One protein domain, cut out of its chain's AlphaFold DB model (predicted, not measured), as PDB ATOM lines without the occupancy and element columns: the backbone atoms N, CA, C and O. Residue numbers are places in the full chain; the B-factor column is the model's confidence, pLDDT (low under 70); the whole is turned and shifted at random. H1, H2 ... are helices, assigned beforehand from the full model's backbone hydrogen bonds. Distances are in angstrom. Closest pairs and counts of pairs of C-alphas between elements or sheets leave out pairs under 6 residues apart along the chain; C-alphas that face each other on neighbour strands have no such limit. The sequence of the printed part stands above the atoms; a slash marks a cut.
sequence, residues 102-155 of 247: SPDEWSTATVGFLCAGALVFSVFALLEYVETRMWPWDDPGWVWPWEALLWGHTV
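AT A GLANCE: This is residues 102 to 155 of the 247 residues of an uncharacterized protein of Decorospora gaudefroyi (UniProt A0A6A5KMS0). Picture a flat, open hook: one long, straight helix, H1, is the shank, a winding link of residues 133 to 144 leaves its far end and turns partly back, and a short helix, H2, ends the hook without packing on H1. The 54 printed residues hold two named helices, H1 then H2, and no named strand; the class is all helix. The whole is extended, with a radius of gyration of the C-alphas of 15.9 A and spans of 46 by 38 by 8 A.

IN THESE COORDINATES: Find C-alpha 103 at (-13.491, 41.976, -45.320); from there H1, residues 103 to 132, runs 42.7 A to C-alpha 132 at (23.390, 33.137, -25.645). Then look for H2, residues 145 to 153, which ends at C-alpha 153 at (10.342, 20.313, -51.167).

HOW THE PARTS SIT: H1 and H2 are apart, with no C-alpha of the one within 8 A of the other. In both, every O i to N i+4 pair is within hydrogen-bond range. Residues 102 to 124, of which 103 to 124 belong to H1, stand free.

THE WHOLE: The C-alphas of Ser 102 and Pro 140, the two farthest apart, are 46.1 A apart. The printed part has no cut, and the 12-residue link from H1 to H2 is long. Look for pLDDT under 70 at residue 136 and residues 153 to 155.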
ATOM      1  N   SER A 102     -16.704  41.990 -41.671       87.50
ATOM      2  CA  SER A 102     -16.526  42.590 -42.991       87.50
ATOM      3  C   SER A 102     -15.088  42.331 -43.485       87.50
ATOM      4  O   SER A 102     -14.164  42.191 -42.677       87.50
ATOM      5  N   PRO A 103     -14.841  42.230 -44.805       83.19
ATOM      6  CA  PRO A 103     -13.491  41.976 -45.320       83.19
ATOM      7  C   PRO A 103     -12.456  42.998 -44.809       83.19
ATOM      8  O   PRO A 103     -11.294  42.648 -44.584       83.19
ATOM      9  N   ASP A 104     -12.891  44.230 -44.537       85.88
ATOM     10  CA  ASP A 104     -12.065  45.285 -43.949       85.88
ATOM     11  C   ASP A 104     -11.677  44.971 -42.491       85.88
ATOM     12  O   ASP A 104     -10.512  45.122 -42.103       85.88
ATOM     13  N   GLU A 105     -12.609  44.452 -41.687       86.25
ATOM     14  CA  GLU A 105     -12.351  43.988 -40.318       86.25
ATOM     15  C   GLU A 105     -11.416  42.778 -40.299       86.25
ATOM     16  O   GLU A 105     -10.481  42.736 -39.497       86.25
ATOM     17  N   TRP A 106     -11.603  41.832 -41.223       85.44
ATOM     18  CA  TRP A 106     -10.731  40.665 -41.370       85.44
ATOM     19  C   TRP A 106      -9.291  41.068 -41.683       85.44
ATOM     20  O   TRP A 106      -8.347  40.550 -41.079       85.44
ATOM     21  N   SER A 107      -9.108  42.026 -42.596       83.56
ATOM     22  CA  SER A 107      -7.780  42.546 -42.926       83.56
ATOM     23  C   SER A 107      -7.130  43.218 -41.713       83.56
ATOM     24  O   SER A 107      -5.969  42.946 -41.401       83.56
ATOM     25  N   THR A 108      -7.902  44.004 -40.959       89.06
ATOM     26  CA  THR A 108      -7.431  44.706 -39.760       89.06
ATOM     27  C   THR A 108      -7.040  43.721 -38.660       89.06
ATOM     28  O   THR A 108      -5.966  43.849 -38.072       89.06
ATOM     29  N   ALA A 109      -7.862  42.697 -38.418       81.56
ATOM     30  CA  ALA A 109      -7.578  41.641 -37.454       81.56
ATOM     31  C   ALA A 109      -6.334  40.836 -37.851       81.56
ATOM     32  O   ALA A 109      -5.474  40.583 -37.011       81.56
ATOM     33  N   THR A 110      -6.193  40.502 -39.136       83.75
ATOM     34  CA  THR A 110      -5.027  39.773 -39.658       83.75
ATOM     35  C   THR A 110      -3.749  40.590 -39.492       83.75
ATOM     36  O   THR A 110      -2.755  40.083 -38.979       83.75
ATOM     37  N   VAL A 111      -3.766  41.874 -39.865       88.44
ATOM     38  CA  VAL A 111      -2.618  42.777 -39.689       88.44
ATOM     39  C   VAL A 111      -2.282  42.948 -38.208       88.44
ATOM     40  O   VAL A 111      -1.110  42.890 -37.839       88.44
ATOM     41  N   GLY A 112      -3.292  43.107 -37.349       84.81
ATOM     42  CA  GLY A 112      -3.113  43.188 -35.901       84.81
ATOM     43  C   GLY A 112      -2.481  41.921 -35.323       84.81
ATOM     44  O   GLY A 112      -1.515  42.006 -34.564       84.81
ATOM     45  N   PHE A 113      -2.963  40.750 -35.738       84.06
ATOM     46  CA  PHE A 113      -2.421  39.454 -35.342       84.06
ATOM     47  C   PHE A 113      -0.968  39.274 -35.802       84.06
ATOM     48  O   PHE A 113      -0.115  38.901 -35.000       84.06
ATOM     49  N   LEU A 114      -0.660  39.607 -37.060       84.19
ATOM     50  CA  LEU A 114       0.704  39.554 -37.593       84.19
ATOM     51  C   LEU A 114       1.644  40.506 -36.843       84.19
ATOM     52  O   LEU A 114       2.764  40.128 -36.506       84.19
ATOM     53  N   CYS A 115       1.184  41.721 -36.534       89.31
ATOM     54  CA  CYS A 115       1.949  42.700 -35.764       89.31
ATOM     55  C   CYS A 115       2.227  42.204 -34.336       89.31
ATOM     56  O   CYS A 115       3.367  42.249 -33.871       89.31
ATOM     57  N   ALA A 116       1.212  41.663 -33.655       84.06
ATOM     58  CA  ALA A 116       1.368  41.072 -32.329       84.06
ATOM     59  C   ALA A 116       2.334  39.878 -32.351       84.06
ATOM     60  O   ALA A 116       3.235  39.802 -31.516       84.06
ATOM     61  N   GLY A 117       2.202  38.988 -33.340       85.06
ATOM     62  CA  GLY A 117       3.114  37.864 -33.545       85.06
ATOM     63  C   GLY A 117       4.559  38.319 -33.750       85.06
ATOM     64  O   GLY A 117       5.463  37.793 -33.104       85.06
ATOM     65  N   ALA A 118       4.781  39.348 -34.572       87.44
ATOM     66  CA  ALA A 118       6.107  39.919 -34.802       87.44
ATOM     67  C   ALA A 118       6.722  40.511 -33.524       87.44
ATOM     68  O   ALA A 118       7.913  40.319 -33.273       87.44
ATOM     69  N   LEU A 119       5.927  41.192 -32.691       91.44
ATOM     70  CA  LEU A 119       6.390  41.725 -31.405       91.44
ATOM     71  C   LEU A 119       6.769  40.610 -30.431       91.44
ATOM     72  O   LEU A 119       7.852  40.655 -29.851       91.44
ATOM     73  N   VAL A 120       5.909  39.601 -30.279       87.81
ATOM     74  CA  VAL A 120       6.173  38.450 -29.404       87.81
ATOM     75  C   VAL A 120       7.443  37.732 -29.855       87.81
ATOM     76  O   VAL A 120       8.348  37.531 -29.048       87.81
ATOM     77  N   PHE A 121       7.557  37.428 -31.148       88.06
ATOM     78  CA  PHE A 121       8.740  36.790 -31.719       88.06
ATOM     79  C   PHE A 121      10.012  37.617 -31.485       88.06
ATOM     80  O   PHE A 121      11.028  37.076 -31.060       88.06
ATOM     81  N   SER A 122       9.944  38.937 -31.684       87.56
ATOM     82  CA  SER A 122      11.081  39.837 -31.450       87.56
ATOM     83  C   SER A 122      11.528  39.835 -29.986       87.56
ATOM     84  O   SER A 122      12.725  39.856 -29.713       87.56
ATOM     85  N   VAL A 123      10.586  39.791 -29.038       92.38
ATOM     86  CA  VAL A 123      10.902  39.709 -27.604       92.38
ATOM     87  C   VAL A 123      11.584  38.386 -27.267       92.38
ATOM     88  O   VAL A 123      12.594  38.405 -26.571       92.38
ATOM     89  N   PHE A 124      11.084  37.259 -27.780       88.00
ATOM     90  CA  PHE A 124      11.730  35.958 -27.581       88.00
ATOM     91  C   PHE A 124      13.137  35.919 -28.183       88.00
ATOM     92  O   PHE A 124      14.075  35.542 -27.488       88.00
ATOM     93  N   ALA A 125      13.307  36.402 -29.417       81.56
ATOM     94  CA  ALA A 125      14.616  36.475 -30.062       81.56
ATOM     95  C   ALA A 125      15.599  37.365 -29.280       81.56
ATOM     96  O   ALA A 125      16.774  37.029 -29.154       81.56
ATOM     97  N   LEU A 126      15.132  38.489 -28.725       90.50
ATOM     98  CA  LEU A 126      15.951  39.354 -27.873       90.50
ATOM     99  C   LEU A 126      16.312  38.690 -26.542       90.50
ATOM    100  O   LEU A 126      17.446  38.839 -26.093       90.50
ATOM    101  N   LEU A 127      15.371  37.987 -25.905       89.38
ATOM    102  CA  LEU A 127      15.625  37.247 -24.667       89.38
ATOM    103  C   LEU A 127      16.698  36.180 -24.884       89.38
ATOM    104  O   LEU A 127      17.667  36.130 -24.129       89.38
ATOM    105  N   GLU A 128      16.563  35.399 -25.952       82.81
ATOM    106  CA  GLU A 128      17.526  34.365 -26.321       82.81
ATOM    107  C   GLU A 128      18.890  34.970 -26.662       82.81
ATOM    108  O   GLU A 128      19.904  34.543 -26.117       82.81
ATOM    109  N   TYR A 129      18.928  36.054 -27.445       85.12
ATOM    110  CA  TYR A 129      20.170  36.769 -27.745       85.12
ATOM    111  C   TYR A 129      20.879  37.291 -26.485       85.12
ATOM    112  O   TYR A 129      22.109  37.264 -26.391       85.12
ATOM    113  N   VAL A 130      20.127  37.794 -25.502       91.12
ATOM    114  CA  VAL A 130      20.702  38.262 -24.232       91.12
ATOM    115  C   VAL A 130      21.343  37.108 -23.460       91.12
ATOM    116  O   VAL A 130      22.389  37.317 -22.836       91.12
ATOM    117  N   GLU A 131      20.751  35.915 -23.525       88.06
ATOM    118  CA  GLU A 131      21.236  34.710 -22.854       88.06
ATOM    119  C   GLU A 131      22.454  34.095 -23.562       88.06
ATOM    120  O   GLU A 131      23.485  33.867 -22.927       88.06
ATOM    121  N   THR A 132      22.379  33.881 -24.874       86.12
ATOM    122  CA  THR A 132      23.390  33.137 -25.645       86.12
ATOM    123  C   THR A 132      24.474  34.027 -26.250       86.12
ATOM    124  O   THR A 132      25.531  33.530 -26.637       86.12
ATOM    125  N   ARG A 133      24.244  35.347 -26.332       86.56
ATOM    126  CA  ARG A 133      25.085  36.326 -27.056       86.56
ATOM    127  C   ARG A 133      25.282  36.013 -28.536       86.56
ATOM    128  O   ARG A 133      26.124  36.640 -29.180       86.56
ATOM    129  N   MET A 134      24.500  35.091 -29.073       78.69
ATOM    130  CA  MET A 134      24.496  34.712 -30.475       78.69
ATOM    131  C   MET A 134      23.058  34.790 -30.950       78.69
ATOM    132  O   MET A 134      22.128  34.465 -30.212       78.69
ATOM    133  N   TRP A 135      22.851  35.309 -32.152       78.69
ATOM    134  CA  TRP A 135      21.516  35.233 -32.711       78.69
ATOM    135  C   TRP A 135      21.210  33.774 -33.055       78.69
ATOM    136  O   TRP A 135      22.115  33.082 -33.517       78.69
ATOM    137  N   PRO A 136      19.956  33.312 -32.908       67.62
ATOM    138  CA  PRO A 136      19.587  31.933 -33.243       67.62
ATOM    139  C   PRO A 136      19.962  31.549 -34.682       67.62
ATOM    140  O   PRO A 136      20.252  30.400 -34.983       67.62
ATOM    141  N   TRP A 137      19.990  32.535 -35.584       79.12
ATOM    142  CA  TRP A 137      20.357  32.353 -36.987       79.12
ATOM    143  C   TRP A 137      21.854  32.458 -37.296       79.12
ATOM    144  O   TRP A 137      22.232  32.257 -38.448       79.12
ATOM    145  N   ASP A 138      22.698  32.772 -36.313       82.25
ATOM    146  CA  ASP A 138      24.159  32.743 -36.471       82.25
ATOM    147  C   ASP A 138      24.746  31.349 -36.170       82.25
ATOM    148  O   ASP A 138      25.942  31.124 -36.383       82.25
ATOM    149  N   ASP A 139      23.932  30.400 -35.695       80.44
ATOM    150  CA  ASP A 139      24.401  29.061 -35.358       80.44
ATOM    151  C   ASP A 139      24.836  28.279 -36.615       80.44
ATOM    152  O   ASP A 139      24.101  28.214 -37.610       80.44
ATOM    153  N   PRO A 140      26.022  27.636 -36.600       76.88
ATOM    154  CA  PRO A 140      26.502  26.840 -37.721       76.88
ATOM    155  C   PRO A 140      25.626  25.592 -37.884       76.88
ATOM    156  O   PRO A 140      25.809  24.589 -37.197       76.88
ATOM    157  N   GLY A 141      24.668  25.667 -38.809       80.38
ATOM    158  CA  GLY A 141      23.660  24.631 -39.051       80.38
ATOM    159  C   GLY A 141      22.219  25.112 -38.885       80.38
ATOM    160  O   GLY A 141      21.302  24.344 -39.167       80.38
ATOM    161  N   TRP A 142      22.001  26.366 -38.474       79.44
ATOM    162  CA  TRP A 142      20.671  26.956 -38.499       79.44
ATOM    163  C   TRP A 142      20.195  27.132 -39.940       79.44
ATOM    164  O   TRP A 142      20.812  27.833 -40.742       79.44
ATOM    165  N   VAL A 143      19.066  26.508 -40.254       79.06
ATOM    166  CA  VAL A 143      18.338  26.703 -41.507       79.06
ATOM    167  C   VAL A 143      16.996  27.299 -41.132       79.06
ATOM    168  O   VAL A 143      16.310  26.783 -40.246       79.06
ATOM    169  N   TRP A 144      16.601  28.392 -41.787       78.50
ATOM    170  CA  TRP A 144      15.301  28.988 -41.501       78.50
ATOM    171  C   TRP A 144      14.191  27.961 -41.727       78.50
ATOM    172  O   TRP A 144      14.242  27.257 -42.724       78.50
ATOM    173  N   PRO A 145      13.143  27.885 -40.894       73.88
ATOM    174  CA  PRO A 145      12.077  26.904 -41.093       73.88
ATOM    175  C   PRO A 145      11.441  26.959 -42.487       73.88
ATOM    176  O   PRO A 145      11.167  25.920 -43.074       73.88
ATOM    177  N   TRP A 146      11.258  28.157 -43.059       74.06
ATOM    178  CA  TRP A 146      10.766  28.311 -44.434       74.06
ATOM    179  C   TRP A 146      11.804  27.888 -45.477       74.06
ATOM    180  O   TRP A 146      11.433  27.375 -46.524       74.06
ATOM    181  N   GLU A 147      13.090  28.086 -45.193       78.56
ATOM    182  CA  GLU A 147      14.196  27.670 -46.048       78.56
ATOM    183  C   GLU A 147      14.353  26.144 -46.006       78.56
ATOM    184  O   GLU A 147      14.446  25.517 -47.048       78.56
ATOM    185  N   ALA A 148      14.260  25.524 -44.831       77.88
ATOM    186  CA  ALA A 148      14.221  24.079 -44.645       77.88
ATOM    187  C   ALA A 148      13.004  23.461 -45.345       77.88
ATOM    188  O   ALA A 148      13.111  22.394 -45.940       77.88
ATOM    189  N   LEU A 149      11.860  24.147 -45.320       74.88
ATOM    190  CA  LEU A 149      10.652  23.730 -46.028       74.88
ATOM    191  C   LEU A 149      10.834  23.870 -47.547       74.88
ATOM    192  O   LEU A 149      10.508  22.949 -48.291       74.88
ATOM    193  N   LEU A 150      11.423  24.973 -48.013       76.06
ATOM    194  CA  LEU A 150      11.741  25.183 -49.424       76.06
ATOM    195  C   LEU A 150      12.730  24.124 -49.926       76.06
ATOM    196  O   LEU A 150      12.460  23.469 -50.928       76.06
ATOM    197  N   TRP A 151      13.823  23.890 -49.198       74.56
ATOM    198  CA  TRP A 151      14.828  22.891 -49.547       74.56
ATOM    199  C   TRP A 151      14.308  21.459 -49.418       74.56
ATOM    200  O   TRP A 151      14.613  20.641 -50.279       74.56
ATOM    201  N   GLY A 152      13.460  21.169 -48.427       72.19
ATOM    202  CA  GLY A 152      12.821  19.862 -48.250       72.19
ATOM    203  C   GLY A 152      11.817  19.509 -49.353       72.19
ATOM    204  O   GLY A 152      11.619  18.331 -49.642       72.19
ATOM    205  N   HIS A 153      11.208  20.510 -49.998       64.19
ATOM    206  CA  HIS A 153      10.342  20.313 -51.167       64.19
ATOM    207  C   HIS A 153      11.085  20.381 -52.505       64.19
ATOM    208  O   HIS A 153      10.569  19.898 -53.515       64.19
ATOM    209  N   THR A 154      12.275  20.980 -52.547       60.75
ATOM    210  CA  THR A 154      13.113  20.921 -53.745       60.75
ATOM    211  C   THR A 154      13.745  19.538 -53.886       60.75
ATOM    212  O   THR A 154      14.058  18.869 -52.910       60.75
ATOM    213  N   VAL A 155      13.951  19.120 -55.133       55.28
ATOM    214  CA  VAL A 155      14.374  17.777 -55.583       55.28
ATOM    215  C   VAL A 155      15.728  17.300 -55.011       55.28
ATOM    216  O   VAL A 155      16.127  16.171 -55.255       55.28
TER     217      VAL A 155